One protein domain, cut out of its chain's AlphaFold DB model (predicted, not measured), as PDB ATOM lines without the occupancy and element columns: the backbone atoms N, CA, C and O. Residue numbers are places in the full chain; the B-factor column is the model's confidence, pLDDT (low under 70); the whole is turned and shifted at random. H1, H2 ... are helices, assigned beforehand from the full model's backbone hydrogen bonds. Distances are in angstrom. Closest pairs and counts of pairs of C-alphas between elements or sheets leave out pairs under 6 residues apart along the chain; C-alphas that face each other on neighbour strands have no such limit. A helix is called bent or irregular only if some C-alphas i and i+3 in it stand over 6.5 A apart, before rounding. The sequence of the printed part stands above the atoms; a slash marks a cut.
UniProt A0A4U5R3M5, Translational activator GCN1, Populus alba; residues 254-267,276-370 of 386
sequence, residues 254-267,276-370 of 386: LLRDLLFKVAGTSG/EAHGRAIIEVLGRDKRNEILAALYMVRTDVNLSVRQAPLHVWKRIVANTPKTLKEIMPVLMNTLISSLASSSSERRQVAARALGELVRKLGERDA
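Overview. This is residues 254 to 267 and 276 to 370 of the 386 residues of the protein "Translational activator GCN1" of Populus alba (UniProt A0A4U5R3M5). The longest helix, H6, forms one end of a compact helical body, standing across the end of H3, a helix that runs through the middle. H4 folds back on H3 on one side, the kinked H5 packs on another side of H3 and on H6, and H1 and H2 make the end opposite H6. The printed part has 109 residues with six named helices, H1 to H6 in chain order, and no named strand: the class is all helix. It is compact, with a radius of gyration of the C-alphas of 13.9 A and spans of 36 by 32 by 22 A.

Along the chain. H6, residues 348 to 369, is 31.7 A from first to last C-alpha, from (-148.841, 390.880, -27.728) to (-134.270, 415.156, -13.468). H5, residues 324 to 343, spans 22.9 A; it has a kink of 74 degrees near residue 331 and is irregular, with C-alphas 330 and 333 8.0 A apart. H4, residues 307 to 320, spans 21.0 A and is only just irregular, with C-alphas 309 and 312 6.52 A apart. H3, residues 288 to 301, spans 20.0 A; H2, residues 276 to 286, 15.4 A. H1, residues 254 to 262, spans 12.3 A and begins at (-125.969, 383.372, -28.201).

Arrangement. H6 and H5 form a helical hairpin at a shallow tilt of 33 degrees, only just short of steep; their closest C-alphas, Leu 343 and Arg 351, are 4.5 A apart. Residues 353 to 357 of H6 touch residues 299 to 301 of H3, about perpendicular at 74 degrees, with C-alphas 300 and 357 closest at 5.2 A. Residues 331 to 339 of H5 touch H3, only just about perpendicular at 70.1 degrees; C-alphas 296 and 335 are closest at 4.7 A. H3 and H4 form a second helical hairpin, at a shallow tilt of 33 degrees, only just short of steep, with C-alphas 298 and 313 closest at 5.5 A. H1 and H4 only just touch, with 3 pairs of C-alphas within 8 A, Arg 256 and Val 316 closest at 5.9 A. H2 touches H1, about perpendicular at 83 degrees, with C-alphas 262 and 282 closest at 6.0 A. H2 and H4 touch only at their ends, C-alphas 279 and 320 being closest at 5.1 A. H4 and H6 are apart, as are H4 and H5. Every O i to N i+4 pair is within hydrogen-bond range in H1, H2 and H3; the counts are 7 of 10 in H4, 14 of 16 in H5 and 17 of 18 in H6.

Size, cuts and confidence. The two C-alphas farthest apart, Gly 267 and Ala 370, are 43.2 A apart. Residues 268 to 275 are not printed, and C-alphas 267 and 276 are 19.0 A apart across the cut. The links printed whole are tight. The mean pLDDT of the printed part is 89.9; residues 265 to 267 and 367 to 370 are under 70.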
ATOM      1  N   LEU A 254    -126.883 383.334 -27.056       93.62
ATOM      2  CA  LEU A 254    -125.969 383.372 -28.201       93.62
ATOM      3  C   LEU A 254    -125.409 384.780 -28.444       93.62
ATOM      4  O   LEU A 254    -124.215 384.937 -28.701       93.62
ATOM      5  N   LEU A 255    -126.232 385.826 -28.290       93.56
ATOM      6  CA  LEU A 255    -125.785 387.219 -28.374       93.56
ATOM      7  C   LEU A 255    -124.737 387.522 -27.300       93.56
ATOM      8  O   LEU A 255    -123.745 388.195 -27.580       93.56
ATOM      9  N   ARG A 256    -124.934 387.031 -26.069       92.31
ATOM     10  CA  ARG A 256    -123.940 387.155 -24.994       92.31
ATOM     11  C   ARG A 256    -122.602 386.583 -25.442       92.31
ATOM     12  O   ARG A 256    -121.584 387.258 -25.303       92.31
ATOM     13  N   ASP A 257    -122.609 385.368 -25.970       91.38
ATOM     14  CA  ASP A 257    -121.388 384.662 -26.347       91.38
ATOM     15  C   ASP A 257    -120.682 385.357 -27.520       91.38
ATOM     16  O   ASP A 257    -119.464 385.551 -27.475       91.38
ATOM     17  N   LEU A 258    -121.442 385.843 -28.508       91.88
ATOM     18  CA  LEU A 258    -120.935 386.682 -29.599       91.88
ATOM     19  C   LEU A 258    -120.261 387.951 -29.068       91.88
ATOM     20  O   LEU A 258    -119.113 388.236 -29.412       91.88
ATOM     21  N   LEU A 259    -120.942 388.702 -28.198       91.19
ATOM     22  CA  LEU A 259    -120.414 389.945 -27.634       91.19
ATOM     23  C   LEU A 259    -119.176 389.707 -26.775       91.19
ATOM     24  O   LEU A 259    -118.243 390.505 -26.820       91.19
ATOM     25  N   PHE A 260    -119.137 388.617 -26.012       88.81
ATOM     26  CA  PHE A 260    -117.971 388.259 -25.208       88.81
ATOM     27  C   PHE A 260    -116.797 387.820 -26.077       88.81
ATOM     28  O   PHE A 260    -115.661 388.193 -25.784       88.81
ATOM     29  N   LYS A 261    -117.048 387.112 -27.182       87.69
ATOM     30  CA  LYS A 261    -115.997 386.778 -28.145       87.69
ATOM     31  C   LYS A 261    -115.430 388.030 -28.809       87.69
ATOM     32  O   LYS A 261    -114.214 388.187 -28.871       87.69
ATOM     33  N   VAL A 262    -116.307 388.932 -29.247       87.75
ATOM     34  CA  VAL A 262    -115.946 390.222 -29.849       87.75
ATOM     35  C   VAL A 262    -115.186 391.111 -28.865       87.75
ATOM     36  O   VAL A 262    -114.208 391.749 -29.238       87.75
ATOM     37  N   ALA A 263    -115.581 391.118 -27.592       86.25
ATOM     38  CA  ALA A 263    -114.900 391.869 -26.544       86.25
ATOM     39  C   ALA A 263    -113.540 391.267 -26.127       86.25
ATOM     40  O   ALA A 263    -112.884 391.815 -25.242       86.25
ATOM     41  N   GLY A 264    -113.121 390.143 -26.725       79.06
ATOM     42  CA  GLY A 264    -111.858 389.471 -26.420       79.06
ATOM     43  C   GLY A 264    -111.893 388.581 -25.173       79.06
ATOM     44  O   GLY A 264    -110.865 388.029 -24.789       79.06
ATOM     45  N   THR A 265    -113.055 388.383 -24.547       64.06
ATOM     46  CA  THR A 265    -113.214 387.492 -23.391       64.06
ATOM     47  C   THR A 265    -113.643 386.100 -23.824       64.06
ATOM     48  O   THR A 265    -114.819 385.749 -23.763       64.06
ATOM     49  N   SER A 266    -112.692 385.283 -24.276       50.41
ATOM     50  CA  SER A 266    -112.949 383.873 -24.594       50.41
ATOM     51  C   SER A 266    -112.402 382.961 -23.490       50.41
ATOM     52  O   SER A 266    -111.227 382.608 -23.493       50.41
ATOM     53  N   GLY A 267    -113.272 382.512 -22.583       46.53
ATOM     54  CA  GLY A 267    -113.154 381.182 -21.966       46.53
ATOM     55  C   GLY A 267    -112.276 380.992 -20.724       46.53
ATOM     56  O   GLY A 267    -112.170 379.861 -20.259       46.53
ATOM     57  N   GLU A 276    -115.570 398.996 -19.014       84.31
ATOM     58  CA  GLU A 276    -115.293 400.002 -20.040       84.31
ATOM     59  C   GLU A 276    -114.427 399.479 -21.191       84.31
ATOM     60  O   GLU A 276    -114.641 399.874 -22.335       84.31
ATOM     61  N   ALA A 277    -113.458 398.601 -20.910       85.75
ATOM     62  CA  ALA A 277    -112.623 397.990 -21.939       85.75
ATOM     63  C   ALA A 277    -113.453 397.087 -22.860       85.75
ATOM     64  O   ALA A 277    -113.352 397.221 -24.078       85.75
ATOM     65  N   HIS A 278    -114.353 396.272 -22.297       86.50
ATOM     66  CA  HIS A 278    -115.300 395.472 -23.081       86.50
ATOM     67  C   HIS A 278    -116.176 396.354 -23.979       86.50
ATOM     68  O   HIS A 278    -116.315 396.093 -25.171       86.50
ATOM     69  N   GLY A 279    -116.734 397.434 -23.417       86.25
ATOM     70  CA  GLY A 279    -117.553 398.378 -24.175       86.25
ATOM     71  C   GLY A 279    -116.796 399.040 -25.331       86.25
ATOM     72  O   GLY A 279    -117.382 399.255 -26.390       86.25
ATOM     73  N   ARG A 280    -115.499 399.341 -25.161       87.19
ATOM     74  CA  ARG A 280    -114.645 399.875 -26.236       87.19
ATOM     75  C   ARG A 280    -114.346 398.834 -27.313       87.19
ATOM     76  O   ARG A 280    -114.522 399.152 -28.482       87.19
ATOM     77  N   ALA A 281    -113.978 397.613 -26.930       90.38
ATOM     78  CA  ALA A 281    -113.683 396.532 -27.874       90.38
ATOM     79  C   ALA A 281    -114.888 396.209 -28.776       90.38
ATOM     80  O   ALA A 281    -114.751 396.067 -29.987       90.38
ATOM     81  N   ILE A 282    -116.099 396.194 -28.209       91.00
ATOM     82  CA  ILE A 282    -117.330 395.990 -28.988       91.00
ATOM     83  C   ILE A 282    -117.527 397.101 -30.028       91.00
ATOM     84  O   ILE A 282    -117.906 396.817 -31.160       91.00
ATOM     85  N   ILE A 283    -117.261 398.362 -29.669       92.31
ATOM     86  CA  ILE A 283    -117.371 399.492 -30.606       92.31
ATOM     87  C   ILE A 283    -116.321 399.398 -31.714       92.31
ATOM     88  O   ILE A 283    -116.621 399.743 -32.850       92.31
ATOM     89  N   GLU A 284    -115.106 398.961 -31.392       91.38
ATOM     90  CA  GLU A 284    -114.017 398.819 -32.361       91.38
ATOM     91  C   GLU A 284    -114.345 397.785 -33.442       91.38
ATOM     92  O   GLU A 284    -114.087 398.025 -34.618       91.38
ATOM     93  N   VAL A 285    -114.974 396.670 -33.059       90.12
ATOM     94  CA  VAL A 285    -115.305 395.580 -33.987       90.12
ATOM     95  C   VAL A 285    -116.644 395.796 -34.698       90.12
ATOM     96  O   VAL A 285    -116.735 395.570 -35.901       90.12
ATOM     97  N   LEU A 286    -117.698 396.203 -33.978       91.12
ATOM     98  CA  LEU A 286    -119.059 396.304 -34.533       91.12
ATOM     99  C   LEU A 286    -119.427 397.713 -35.010       91.12
ATOM    100  O   LEU A 286    -120.413 397.885 -35.723       91.12
ATOM    101  N   GLY A 287    -118.681 398.732 -34.590       93.50
ATOM    102  CA  GLY A 287    -119.068 400.127 -34.762       93.50
ATOM    103  C   GLY A 287    -120.075 400.610 -33.712       93.50
ATOM    104  O   GLY A 287    -120.702 399.844 -32.974       93.50
ATOM    105  N   ARG A 288    -120.226 401.938 -33.625       94.44
ATOM    106  CA  ARG A 288    -121.095 402.588 -32.626       94.44
ATOM    107  C   ARG A 288    -122.578 402.323 -32.874       94.44
ATOM    108  O   ARG A 288    -123.303 402.100 -31.909       94.44
ATOM    109  N   ASP A 289    -123.009 402.326 -34.131       94.44
ATOM    110  CA  ASP A 289    -124.426 402.205 -34.484       94.44
ATOM    111  C   ASP A 289    -124.966 400.819 -34.127       94.44
ATOM    112  O   ASP A 289    -125.885 400.711 -33.315       94.44
ATOM    113  N   LYS A 290    -124.299 399.754 -34.591       92.50
ATOM    114  CA  LYS A 290    -124.663 398.371 -34.248       92.50
ATOM    115  C   LYS A 290    -124.594 398.117 -32.738       92.50
ATOM    116  O   LYS A 290    -125.500 397.520 -32.164       92.50
ATOM    117  N   ARG A 291    -123.574 398.640 -32.046       94.44
ATOM    118  CA  ARG A 291    -123.504 398.577 -30.575       94.44
ATOM    119  C   ARG A 291    -124.721 399.238 -29.917       94.44
ATOM    120  O   ARG A 291    -125.226 398.719 -28.925       94.44
ATOM    121  N   ASN A 292    -125.199 400.368 -30.434       96.06
ATOM    122  CA  ASN A 292    -126.367 401.055 -29.884       96.06
ATOM    123  C   ASN A 292    -127.672 400.287 -30.140       96.06
ATOM    124  O   ASN A 292    -128.497 400.216 -29.231       96.06
ATOM    125  N   GLU A 293    -127.832 399.677 -31.317       95.00
ATOM    126  CA  GLU A 293    -128.954 398.778 -31.637       95.00
ATOM    127  C   GLU A 293    -129.004 397.584 -30.676       95.00
ATOM    128  O   GLU A 293    -130.030 397.328 -30.044       95.00
ATOM    129  N   ILE A 294    -127.865 396.919 -30.475       94.56
ATOM    130  CA  ILE A 294    -127.740 395.775 -29.568       94.56
ATOM    131  C   ILE A 294    -128.075 396.177 -28.129       94.56
ATOM    132  O   ILE A 294    -128.823 395.482 -27.440       94.56
ATOM    133  N   LEU A 295    -127.549 397.310 -27.648       95.69
ATOM    134  CA  LEU A 295    -127.869 397.791 -26.304       95.69
ATOM    135  C   LEU A 295    -129.348 398.164 -26.170       95.69
ATOM    136  O   LEU A 295    -129.936 397.885 -25.127       95.69
ATOM    137  N   ALA A 296    -129.969 398.750 -27.193       96.00
ATOM    138  CA  ALA A 296    -131.403 399.018 -27.181       96.00
ATOM    139  C   ALA A 296    -132.215 397.716 -27.074       96.00
ATOM    140  O   ALA A 296    -133.116 397.621 -26.236       96.00
ATOM    141  N   ALA A 297    -131.843 396.690 -27.843       94.81
ATOM    142  CA  ALA A 297    -132.474 395.376 -27.790       94.81
ATOM    143  C   ALA A 297    -132.309 394.707 -26.417       94.81
ATOM    144  O   ALA A 297    -133.301 394.330 -25.788       94.81
ATOM    145  N   LEU A 298    -131.081 394.649 -25.890       94.94
ATOM    146  CA  LEU A 298    -130.787 394.121 -24.553       94.94
ATOM    147  C   LEU A 298    -131.541 394.880 -23.456       94.94
ATOM    148  O   LEU A 298    -132.052 394.270 -22.512       94.94
ATOM    149  N   TYR A 299    -131.627 396.210 -23.573       95.38
ATOM    150  CA  TYR A 299    -132.364 397.039 -22.625       95.38
ATOM    151  C   TYR A 299    -133.851 396.698 -22.602       95.38
ATOM    152  O   TYR A 299    -134.460 396.711 -21.532       95.38
ATOM    153  N   MET A 300    -134.434 396.399 -23.761       94.38
ATOM    154  CA  MET A 300    -135.832 396.010 -23.855       94.38
ATOM    155  C   MET A 300    -136.042 394.599 -23.290       94.38
ATOM    156  O   MET A 300    -136.848 394.406 -22.377       94.38
ATOM    157  N   VAL A 301    -135.254 393.623 -23.746       94.19
ATOM    158  CA  VAL A 301    -135.446 392.198 -23.417       94.19
ATOM    159  C   VAL A 301    -135.107 391.866 -21.962       94.19
ATOM    160  O   VAL A 301    -135.686 390.956 -21.382       94.19
ATOM    161  N   ARG A 302    -134.286 392.660 -21.265       92.94
ATOM    162  CA  ARG A 302    -134.111 392.488 -19.806       92.94
ATOM    163  C   ARG A 302    -135.410 392.670 -18.998       92.94
ATOM    164  O   ARG A 302    -135.456 392.285 -17.832       92.94
ATOM    165  N   THR A 303    -136.444 393.263 -19.601       92.38
ATOM    166  CA  THR A 303    -137.783 393.432 -19.013       92.38
ATOM    167  C   THR A 303    -138.802 392.405 -19.516       92.38
ATOM    168  O   THR A 303    -140.003 392.586 -19.290       92.38
ATOM    169  N   ASP A 304    -138.334 391.321 -20.156       94.56
ATOM    170  CA  ASP A 304    -139.171 390.270 -20.751       94.56
ATOM    171  C   ASP A 304    -140.273 389.791 -19.804       94.56
ATOM    172  O   ASP A 304    -140.143 389.843 -18.588       94.56
ATOM    173  N   VAL A 305    -141.391 389.299 -20.313       90.44
ATOM    174  CA  VAL A 305    -142.451 388.753 -19.459       90.44
ATOM    175  C   VAL A 305    -142.004 387.482 -18.735       90.44
ATOM    176  O   VAL A 305    -142.328 387.324 -17.555       90.44
ATOM    177  N   ASN A 306    -141.197 386.656 -19.401       91.44
ATOM    178  CA  ASN A 306    -140.660 385.403 -18.899       91.44
ATOM    179  C   ASN A 306    -139.364 385.645 -18.106       91.44
ATOM    180  O   ASN A 306    -138.461 386.352 -18.551       91.44
ATOM    181  N   LEU A 307    -139.266 385.056 -16.913       89.69
ATOM    182  CA  LEU A 307    -138.128 385.260 -16.017       89.69
ATOM    183  C   LEU A 307    -136.818 384.670 -16.565       89.69
ATOM    184  O   LEU A 307    -135.772 385.288 -16.366       89.69
ATOM    185  N   SER A 308    -136.871 383.532 -17.260       89.50
ATOM    186  CA  SER A 308    -135.695 382.868 -17.839       89.50
ATOM    187  C   SER A 308    -135.009 383.765 -18.867       89.50
ATOM    188  O   SER A 308    -133.793 383.940 -18.830       89.50
ATOM    189  N   VAL A 309    -135.800 384.458 -19.693       92.75
ATOM    190  CA  VAL A 309    -135.292 385.403 -20.698       92.75
ATOM    191  C   VAL A 309    -134.623 386.622 -20.050       92.75
ATOM    192  O   VAL A 309    -133.690 387.171 -20.620       92.75
ATOM    193  N   ARG A 310    -135.028 387.055 -18.845       91.88
ATOM    194  CA  ARG A 310    -134.458 388.261 -18.200       91.88
ATOM    195  C   ARG A 310    -133.014 388.092 -17.732       91.88
ATOM    196  O   ARG A 310    -132.290 389.083 -17.633       91.88
ATOM    197  N   GLN A 311    -132.597 386.876 -17.384       88.00
ATOM    198  CA  GLN A 311    -131.331 386.650 -16.677       88.00
ATOM    199  C   GLN A 311    -130.107 386.945 -17.553       88.00
ATOM    200  O   GLN A 311    -129.236 387.725 -17.153       88.00
ATOM    201  N   ALA A 312    -130.062 386.375 -18.760       88.69
ATOM    202  CA  ALA A 312    -128.956 386.561 -19.695       88.69
ATOM    203  C   ALA A 312    -128.736 388.038 -20.107       88.69
ATOM    204  O   ALA A 312    -127.619 388.528 -19.925       88.69
ATOM    205  N   PRO A 313    -129.753 388.813 -20.545       92.69
ATOM    206  CA  PRO A 313    -129.565 390.215 -20.914       92.69
ATOM    207  C   PRO A 313    -129.129 391.090 -19.734       92.69
ATOM    208  O   PRO A 313    -128.303 391.986 -19.911       92.69
ATOM    209  N   LEU A 314    -129.618 390.830 -18.512       90.62
ATOM    210  CA  LEU A 314    -129.150 391.541 -17.314       90.62
ATOM    211  C   LEU A 314    -127.669 391.275 -17.030       90.62
ATOM    212  O   LEU A 314    -126.943 392.195 -16.643       90.62
ATOM    213  N   HIS A 315    -127.224 390.030 -17.203       89.25
ATOM    214  CA  HIS A 315    -125.823 389.662 -17.039       89.25
ATOM    215  C   HIS A 315    -124.939 390.344 -18.092       89.25
ATOM    216  O   HIS A 315    -123.953 390.989 -17.731       89.25
ATOM    217  N   VAL A 316    -125.333 390.278 -19.369       91.50
ATOM    218  CA  VAL A 316    -124.642 390.952 -20.481       91.50
ATOM    219  C   VAL A 316    -124.522 392.447 -20.207       91.50
ATOM    220  O   VAL A 316    -123.420 392.990 -20.231       91.50
ATOM    221  N   TRP A 317    -125.637 393.102 -19.865       92.88
ATOM    222  CA  TRP A 317    -125.678 394.537 -19.596       92.88
ATOM    223  C   TRP A 317    -124.665 394.944 -18.524       92.88
ATOM    224  O   TRP A 317    -123.875 395.857 -18.740       92.88
ATOM    225  N   LYS A 318    -124.631 394.241 -17.385       90.56
ATOM    226  CA  LYS A 318    -123.678 394.526 -16.296       90.56
ATOM    227  C   LYS A 318    -122.217 394.342 -16.718       90.56
ATOM    228  O   LYS A 318    -121.343 395.024 -16.188       90.56
ATOM    229  N   ARG A 319    -121.942 393.423 -17.647       89.50
ATOM    230  CA  ARG A 319    -120.586 393.120 -18.127       89.50
ATOM    231  C   ARG A 319    -120.065 394.112 -19.161       89.50
ATOM    232  O   ARG A 319    -118.854 394.304 -19.211       89.50
ATOM    233  N   ILE A 320    -120.938 394.755 -19.940       90.38
ATOM    234  CA  ILE A 320    -120.526 395.651 -21.040       90.38
ATOM    235  C   ILE A 320    -120.891 397.128 -20.819       90.38
ATOM    236  O   ILE A 320    -120.332 398.003 -21.477       90.38
ATOM    237  N   VAL A 321    -121.803 397.434 -19.888       91.62
ATOM    238  CA  VAL A 321    -122.256 398.802 -19.587       91.62
ATOM    239  C   VAL A 321    -121.780 399.243 -18.206       91.62
ATOM    240  O   VAL A 321    -122.350 398.867 -17.183       91.62
ATOM    241  N   ALA A 322    -120.768 400.114 -18.171       89.62
ATOM    242  CA  ALA A 322    -120.202 400.623 -16.918       89.62
ATOM    243  C   ALA A 322    -121.092 401.690 -16.259       89.62
ATOM    244  O   ALA A 322    -121.271 401.706 -15.044       89.62
ATOM    245  N   ASN A 323    -121.689 402.582 -17.059       91.19
ATOM    246  CA  ASN A 323    -122.520 403.683 -16.572       91.19
ATOM    247  C   ASN A 323    -123.885 403.666 -17.260       91.19
ATOM    248  O   ASN A 323    -124.082 404.289 -18.302       91.19
ATOM    249  N   THR A 324    -124.838 402.966 -16.639       91.56
ATOM    250  CA  THR A 324    -126.181 402.764 -17.203       91.56
ATOM    251  C   THR A 324    -126.858 404.086 -17.598       91.56
ATOM    252  O   THR A 324    -127.218 404.212 -18.762       91.56
ATOM    253  N   PRO A 325    -127.002 405.107 -16.730       91.50
ATOM    254  CA  PRO A 325    -127.681 406.342 -17.127       91.50
ATOM    255  C   PRO A 325    -127.016 407.090 -18.287       91.50
ATOM    256  O   PRO A 325    -127.715 407.607 -19.155       91.50
ATOM    257  N   LYS A 326    -125.677 407.153 -18.314       92.00
ATOM    258  CA  LYS A 326    -124.944 407.801 -19.411       92.00
ATOM    259  C   LYS A 326    -125.190 407.063 -20.726       92.00
ATOM    260  O   LYS A 326    -125.506 407.696 -21.727       92.00
ATOM    261  N   THR A 327    -125.102 405.736 -20.700       94.44
ATOM    262  CA  THR A 327    -125.353 404.890 -21.867       94.44
ATOM    263  C   THR A 327    -126.798 404.994 -22.348       94.44
ATOM    264  O   THR A 327    -127.016 405.078 -23.547       94.44
ATOM    265  N   LEU A 328    -127.789 405.081 -21.452       95.19
ATOM    266  CA  LEU A 328    -129.188 405.280 -21.853       95.19
ATOM    267  C   LEU A 328    -129.419 406.614 -22.562       95.19
ATOM    268  O   LEU A 328    -130.148 406.648 -23.546       95.19
ATOM    269  N   LYS A 329    -128.775 407.695 -22.104       93.69
ATOM    270  CA  LYS A 329    -128.816 408.988 -22.806       93.69
ATOM    271  C   LYS A 329    -128.156 408.900 -24.185       93.69
ATOM    272  O   LYS A 329    -128.676 409.463 -25.139       93.69
ATOM    273  N   GLU A 330    -127.047 408.168 -24.293       94.31
ATOM    274  CA  GLU A 330    -126.320 407.955 -25.551       94.31
ATOM    275  C   GLU A 330    -127.150 407.182 -26.588       94.31
ATOM    276  O   GLU A 330    -127.190 407.577 -27.749       94.31
ATOM    277  N   ILE A 331    -127.827 406.103 -26.182       96.75
ATOM    278  CA  ILE A 331    -128.600 405.247 -27.101       96.75
ATOM    279  C   ILE A 331    -130.062 405.684 -27.261       96.75
ATOM    280  O   ILE A 331    -130.815 405.019 -27.970       96.75
ATOM    281  N   MET A 332    -130.477 406.777 -26.610       95.94
ATOM    282  CA  MET A 332    -131.875 407.212 -26.517       95.94
ATOM    283  C   MET A 332    -132.616 407.234 -27.866       95.94
ATOM    284  O   MET A 332    -133.708 406.671 -27.921       95.94
ATOM    285  N   PRO A 333    -132.064 407.797 -28.963       96.50
ATOM    286  CA  PRO A 333    -132.778 407.830 -30.241       96.50
ATOM    287  C   PRO A 333    -133.089 406.424 -30.776       96.50
ATOM    288  O   PRO A 333    -134.211 406.142 -31.191       96.50
ATOM    289  N   VAL A 334    -132.109 405.518 -30.700       97.44
ATOM    290  CA  VAL A 334    -132.238 404.130 -31.171       97.44
ATOM    291  C   VAL A 334    -133.183 403.340 -30.266       97.44
ATOM    292  O   VAL A 334    -134.058 402.621 -30.751       97.44
ATOM    293  N   LEU A 335    -133.061 403.515 -28.947       96.94
ATOM    294  CA  LEU A 335    -133.929 402.872 -27.966       96.94
ATOM    295  C   LEU A 335    -135.391 403.292 -28.146       96.94
ATOM    296  O   LEU A 335    -136.261 402.428 -28.198       96.94
ATOM    297  N   MET A 336    -135.668 404.586 -28.309       97.06
ATOM    298  CA  MET A 336    -137.032 405.073 -28.531       97.06
ATOM    299  C   MET A 336    -137.624 404.550 -29.840       97.06
ATOM    300  O   MET A 336    -138.754 404.066 -29.830       97.06
ATOM    301  N   ASN A 337    -136.864 404.552 -30.938       97.00
ATOM    302  CA  ASN A 337    -137.321 403.976 -32.207       97.00
ATOM    303  C   ASN A 337    -137.646 402.479 -32.078       97.00
ATOM    304  O   ASN A 337    -138.678 402.019 -32.570       97.00
ATOM    305  N   THR A 338    -136.800 401.728 -31.365       95.56
ATOM    306  CA  THR A 338    -137.004 400.293 -31.096       95.56
ATOM    307  C   THR A 338    -138.266 400.062 -30.259       95.56
ATOM    308  O   THR A 338    -139.071 399.184 -30.582       95.56
ATOM    309  N   LEU A 339    -138.473 400.867 -29.210       96.44
ATOM    310  CA  LEU A 339    -139.647 400.796 -28.337       96.44
ATOM    311  C   LEU A 339    -140.934 401.125 -29.098       96.44
ATOM    312  O   LEU A 339    -141.889 400.361 -29.012       96.44
ATOM    313  N   ILE A 340    -140.955 402.214 -29.871       96.50
ATOM    314  CA  ILE A 340    -142.123 402.632 -30.663       96.50
ATOM    315  C   ILE A 340    -142.493 401.546 -31.676       96.50
ATOM    316  O   ILE A 340    -143.645 401.121 -31.728       96.50
ATOM    317  N   SER A 341    -141.507 401.037 -32.422       95.56
ATOM    318  CA  SER A 341    -141.728 399.965 -33.401       95.56
ATOM    319  C   SER A 341    -142.255 398.690 -32.734       95.56
ATOM    320  O   SER A 341    -143.156 398.035 -33.249       95.56
ATOM    321  N   SER A 342    -141.742 398.357 -31.547       94.25
ATOM    322  CA  SER A 342    -142.167 397.174 -30.790       94.25
ATOM    323  C   SER A 342    -143.555 397.331 -30.157       94.25
ATOM    324  O   SER A 342    -144.298 396.356 -30.085       94.25
ATOM    325  N   LEU A 343    -143.937 398.544 -29.747       95.94
ATOM    326  CA  LEU A 343    -145.286 398.878 -29.266       95.94
ATOM    327  C   LEU A 343    -146.334 398.860 -30.387       95.94
ATOM    328  O   LEU A 343    -147.501 398.573 -30.126       95.94
ATOM    329  N   ALA A 344    -145.920 399.140 -31.623       96.12
ATOM    330  CA  ALA A 344    -146.762 399.054 -32.813       96.12
ATOM    331  C   ALA A 344    -146.855 397.629 -33.401       96.12
ATOM    332  O   ALA A 344    -147.575 397.416 -34.374       96.12
ATOM    333  N   SER A 345    -146.142 396.655 -32.827       94.38
ATOM    334  CA  SER A 345    -146.132 395.267 -33.301       94.38
ATOM    335  C   SER A 345    -147.494 394.579 -33.139       94.38
ATOM    336  O   SER A 345    -148.232 394.843 -32.189       94.38
ATOM    337  N   SER A 346    -147.801 393.629 -34.026       94.19
ATOM    338  CA  SER A 346    -148.946 392.717 -33.879       94.19
ATOM    339  C   SER A 346    -148.783 391.739 -32.708       94.19
ATOM    340  O   SER A 346    -149.779 391.278 -32.153       94.19
ATOM    341  N   SER A 347    -147.541 391.456 -32.303       92.00
ATOM    342  CA  SER A 347    -147.211 390.568 -31.184       92.00
ATOM    343  C   SER A 347    -147.611 391.178 -29.838       92.00
ATOM    344  O   SER A 347    -147.197 392.286 -29.480       92.00
ATOM    345  N   SER A 348    -148.424 390.454 -29.067       91.94
ATOM    346  CA  SER A 348    -148.841 390.880 -27.728       91.94
ATOM    347  C   SER A 348    -147.659 390.885 -26.758       91.94
ATOM    348  O   SER A 348    -147.455 391.841 -26.007       91.94
ATOM    349  N   GLU A 349    -146.834 389.846 -26.840       89.56
ATOM    350  CA  GLU A 349    -145.637 389.623 -26.044       89.56
ATOM    351  C   GLU A 349    -144.657 390.774 -26.258       89.56
ATOM    352  O   GLU A 349    -144.261 391.441 -25.298       89.56
ATOM    353  N   ARG A 350    -144.336 391.090 -27.519       91.75
ATOM    354  CA  ARG A 350    -143.406 392.172 -27.865       91.75
ATOM    355  C   ARG A 350    -143.906 393.533 -27.390       91.75
ATOM    356  O   ARG A 350    -143.125 394.297 -26.817       91.75
ATOM    357  N   ARG A 351    -145.205 393.819 -27.551       95.12
ATOM    358  CA  ARG A 351    -145.822 395.049 -27.026       95.12
ATOM    359  C   ARG A 351    -145.710 395.137 -25.507       95.12
ATOM    360  O   ARG A 351    -145.386 396.199 -24.979       95.12
ATOM    361  N   GLN A 352    -145.935 394.032 -24.795       93.69
ATOM    362  CA  GLN A 352    -145.859 394.010 -23.337       93.69
ATOM    363  C   GLN A 352    -144.429 394.230 -22.828       93.69
ATOM    364  O   GLN A 352    -144.236 394.988 -21.874       93.69
ATOM    365  N   VAL A 353    -143.426 393.615 -23.465       94.19
ATOM    366  CA  VAL A 353    -142.010 393.844 -23.132       94.19
ATOM    367  C   VAL A 353    -141.627 395.303 -23.391       94.19
ATOM    368  O   VAL A 353    -141.055 395.951 -22.516       94.19
ATOM    369  N   ALA A 354    -142.013 395.868 -24.538       95.75
ATOM    370  CA  ALA A 354    -141.730 397.265 -24.861       95.75
ATOM    371  C   ALA A 354    -142.392 398.249 -23.878       95.75
ATOM    372  O   ALA A 354    -141.747 399.188 -23.415       95.75
ATOM    373  N   ALA A 355    -143.650 398.012 -23.487       95.94
ATOM    374  CA  ALA A 355    -144.353 398.845 -22.509       95.94
ATOM    375  C   ALA A 355    -143.665 398.831 -21.132       95.94
ATOM    376  O   ALA A 355    -143.508 399.878 -20.501       95.94
ATOM    377  N   ARG A 356    -143.204 397.657 -20.679       95.31
ATOM    378  CA  ARG A 356    -142.446 397.517 -19.425       95.31
ATOM    379  C   ARG A 356    -141.096 398.226 -19.497       95.31
ATOM    380  O   ARG A 356    -140.761 398.969 -18.575       95.31
ATOM    381  N   ALA A 357    -140.356 398.040 -20.590       96.00
ATOM    382  CA  ALA A 357    -139.074 398.701 -20.818       96.00
ATOM    383  C   ALA A 357    -139.210 400.229 -20.832       96.00
ATOM    384  O   ALA A 357    -138.416 400.919 -20.194       96.00
ATOM    385  N   LEU A 358    -140.242 400.756 -21.500       96.06
ATOM    386  CA  LEU A 358    -140.539 402.187 -21.521       96.06
ATOM    387  C   LEU A 358    -140.879 402.713 -20.119       96.06
ATOM    388  O   LEU A 358    -140.340 403.736 -19.704       96.06
ATOM    389  N   GLY A 359    -141.715 401.996 -19.362       94.38
ATOM    390  CA  GLY A 359    -142.035 402.358 -17.980       94.38
ATOM    391  C   GLY A 359    -140.798 402.400 -17.074       94.38
ATOM    392  O   GLY A 359    -140.621 403.344 -16.302       94.38
ATOM    393  N   GLU A 360    -139.894 401.421 -17.197       92.94
ATOM    394  CA  GLU A 360    -138.635 401.419 -16.442       92.94
ATOM    395  C   GLU A 360    -137.700 402.563 -16.869       92.94
ATOM    396  O   GLU A 360    -137.058 403.178 -16.012       92.94
ATOM    397  N   LEU A 361    -137.640 402.869 -18.169       93.88
ATOM    398  CA  LEU A 361    -136.838 403.963 -18.720       93.88
ATOM    399  C   LEU A 361    -137.293 405.319 -18.176       93.88
ATOM    400  O   LEU A 361    -136.469 406.070 -17.651       93.88
ATOM    401  N   VAL A 362    -138.598 405.602 -18.251       92.12
ATOM    402  CA  VAL A 362    -139.197 406.849 -17.754       92.12
ATOM    403  C   VAL A 362    -138.960 406.993 -16.256       92.12
ATOM    404  O   VAL A 362    -138.500 408.042 -15.818       92.12
ATOM    405  N   ARG A 363    -139.178 405.931 -15.471       89.00
ATOM    406  CA  ARG A 363    -138.921 405.960 -14.026       89.00
ATOM    407  C   ARG A 363    -137.454 406.282 -13.715       89.00
ATOM    408  O   ARG A 363    -137.174 407.157 -12.904       89.00
ATOM    409  N   LYS A 364    -136.509 405.611 -14.383       86.44
ATOM    410  CA  LYS A 364    -135.067 405.796 -14.140       86.44
ATOM    411  C   LYS A 364    -134.541 407.178 -14.521       86.44
ATOM    412  O   LYS A 364    -133.568 407.626 -13.916       86.44
ATOM    413  N   LEU A 365    -135.101 407.807 -15.552       82.69
ATOM    414  CA  LEU A 365    -134.675 409.139 -15.986       82.69
ATOM    415  C   LEU A 365    -135.428 410.245 -15.234       82.69
ATOM    416  O   LEU A 365    -134.794 411.192 -14.777       82.69
ATOM    417  N   GLY A 366    -136.728 410.064 -14.991       73.19
ATOM    418  CA  GLY A 366    -137.570 411.012 -14.258       73.19
ATOM    419  C   GLY A 366    -137.180 411.190 -12.786       73.19
ATOM    420  O   GLY A 366    -137.157 412.316 -12.301       73.19
ATOM    421  N   GLU A 367    -136.773 410.121 -12.087       68.12
ATOM    422  CA  GLU A 367    -136.248 410.211 -10.707       68.12
ATOM    423  C   GLU A 367    -134.978 411.083 -10.607       68.12
ATOM    424  O   GLU A 367    -134.637 411.573  -9.531       68.12
ATOM    425  N   ARG A 368    -134.259 411.282 -11.718       59.34
ATOM    426  CA  ARG A 368    -132.982 412.002 -11.748       59.34
ATOM    427  C   ARG A 368    -133.123 413.459 -12.153       59.34
ATOM    428  O   ARG A 368    -132.442 414.296 -11.569       59.34
ATOM    429  N   ASP A 369    -134.005 413.765 -13.095       53.06
ATOM    430  CA  ASP A 369    -134.270 415.156 -13.468       53.06
ATOM    431  C   ASP A 369    -134.990 415.896 -12.319       53.06
ATOM    432  O   ASP A 369    -134.656 417.040 -12.028       53.06
ATOM    433  N   ALA A 370    -135.814 415.196 -11.524       50.88
ATOM    434  CA  ALA A 370    -136.387 415.732 -10.282       50.88
ATOM    435  C   ALA A 370    -135.343 416.042  -9.183       50.88
ATOM    436  O   ALA A 370    -135.606 416.845  -8.293       50.88
TER     437      ALA A 370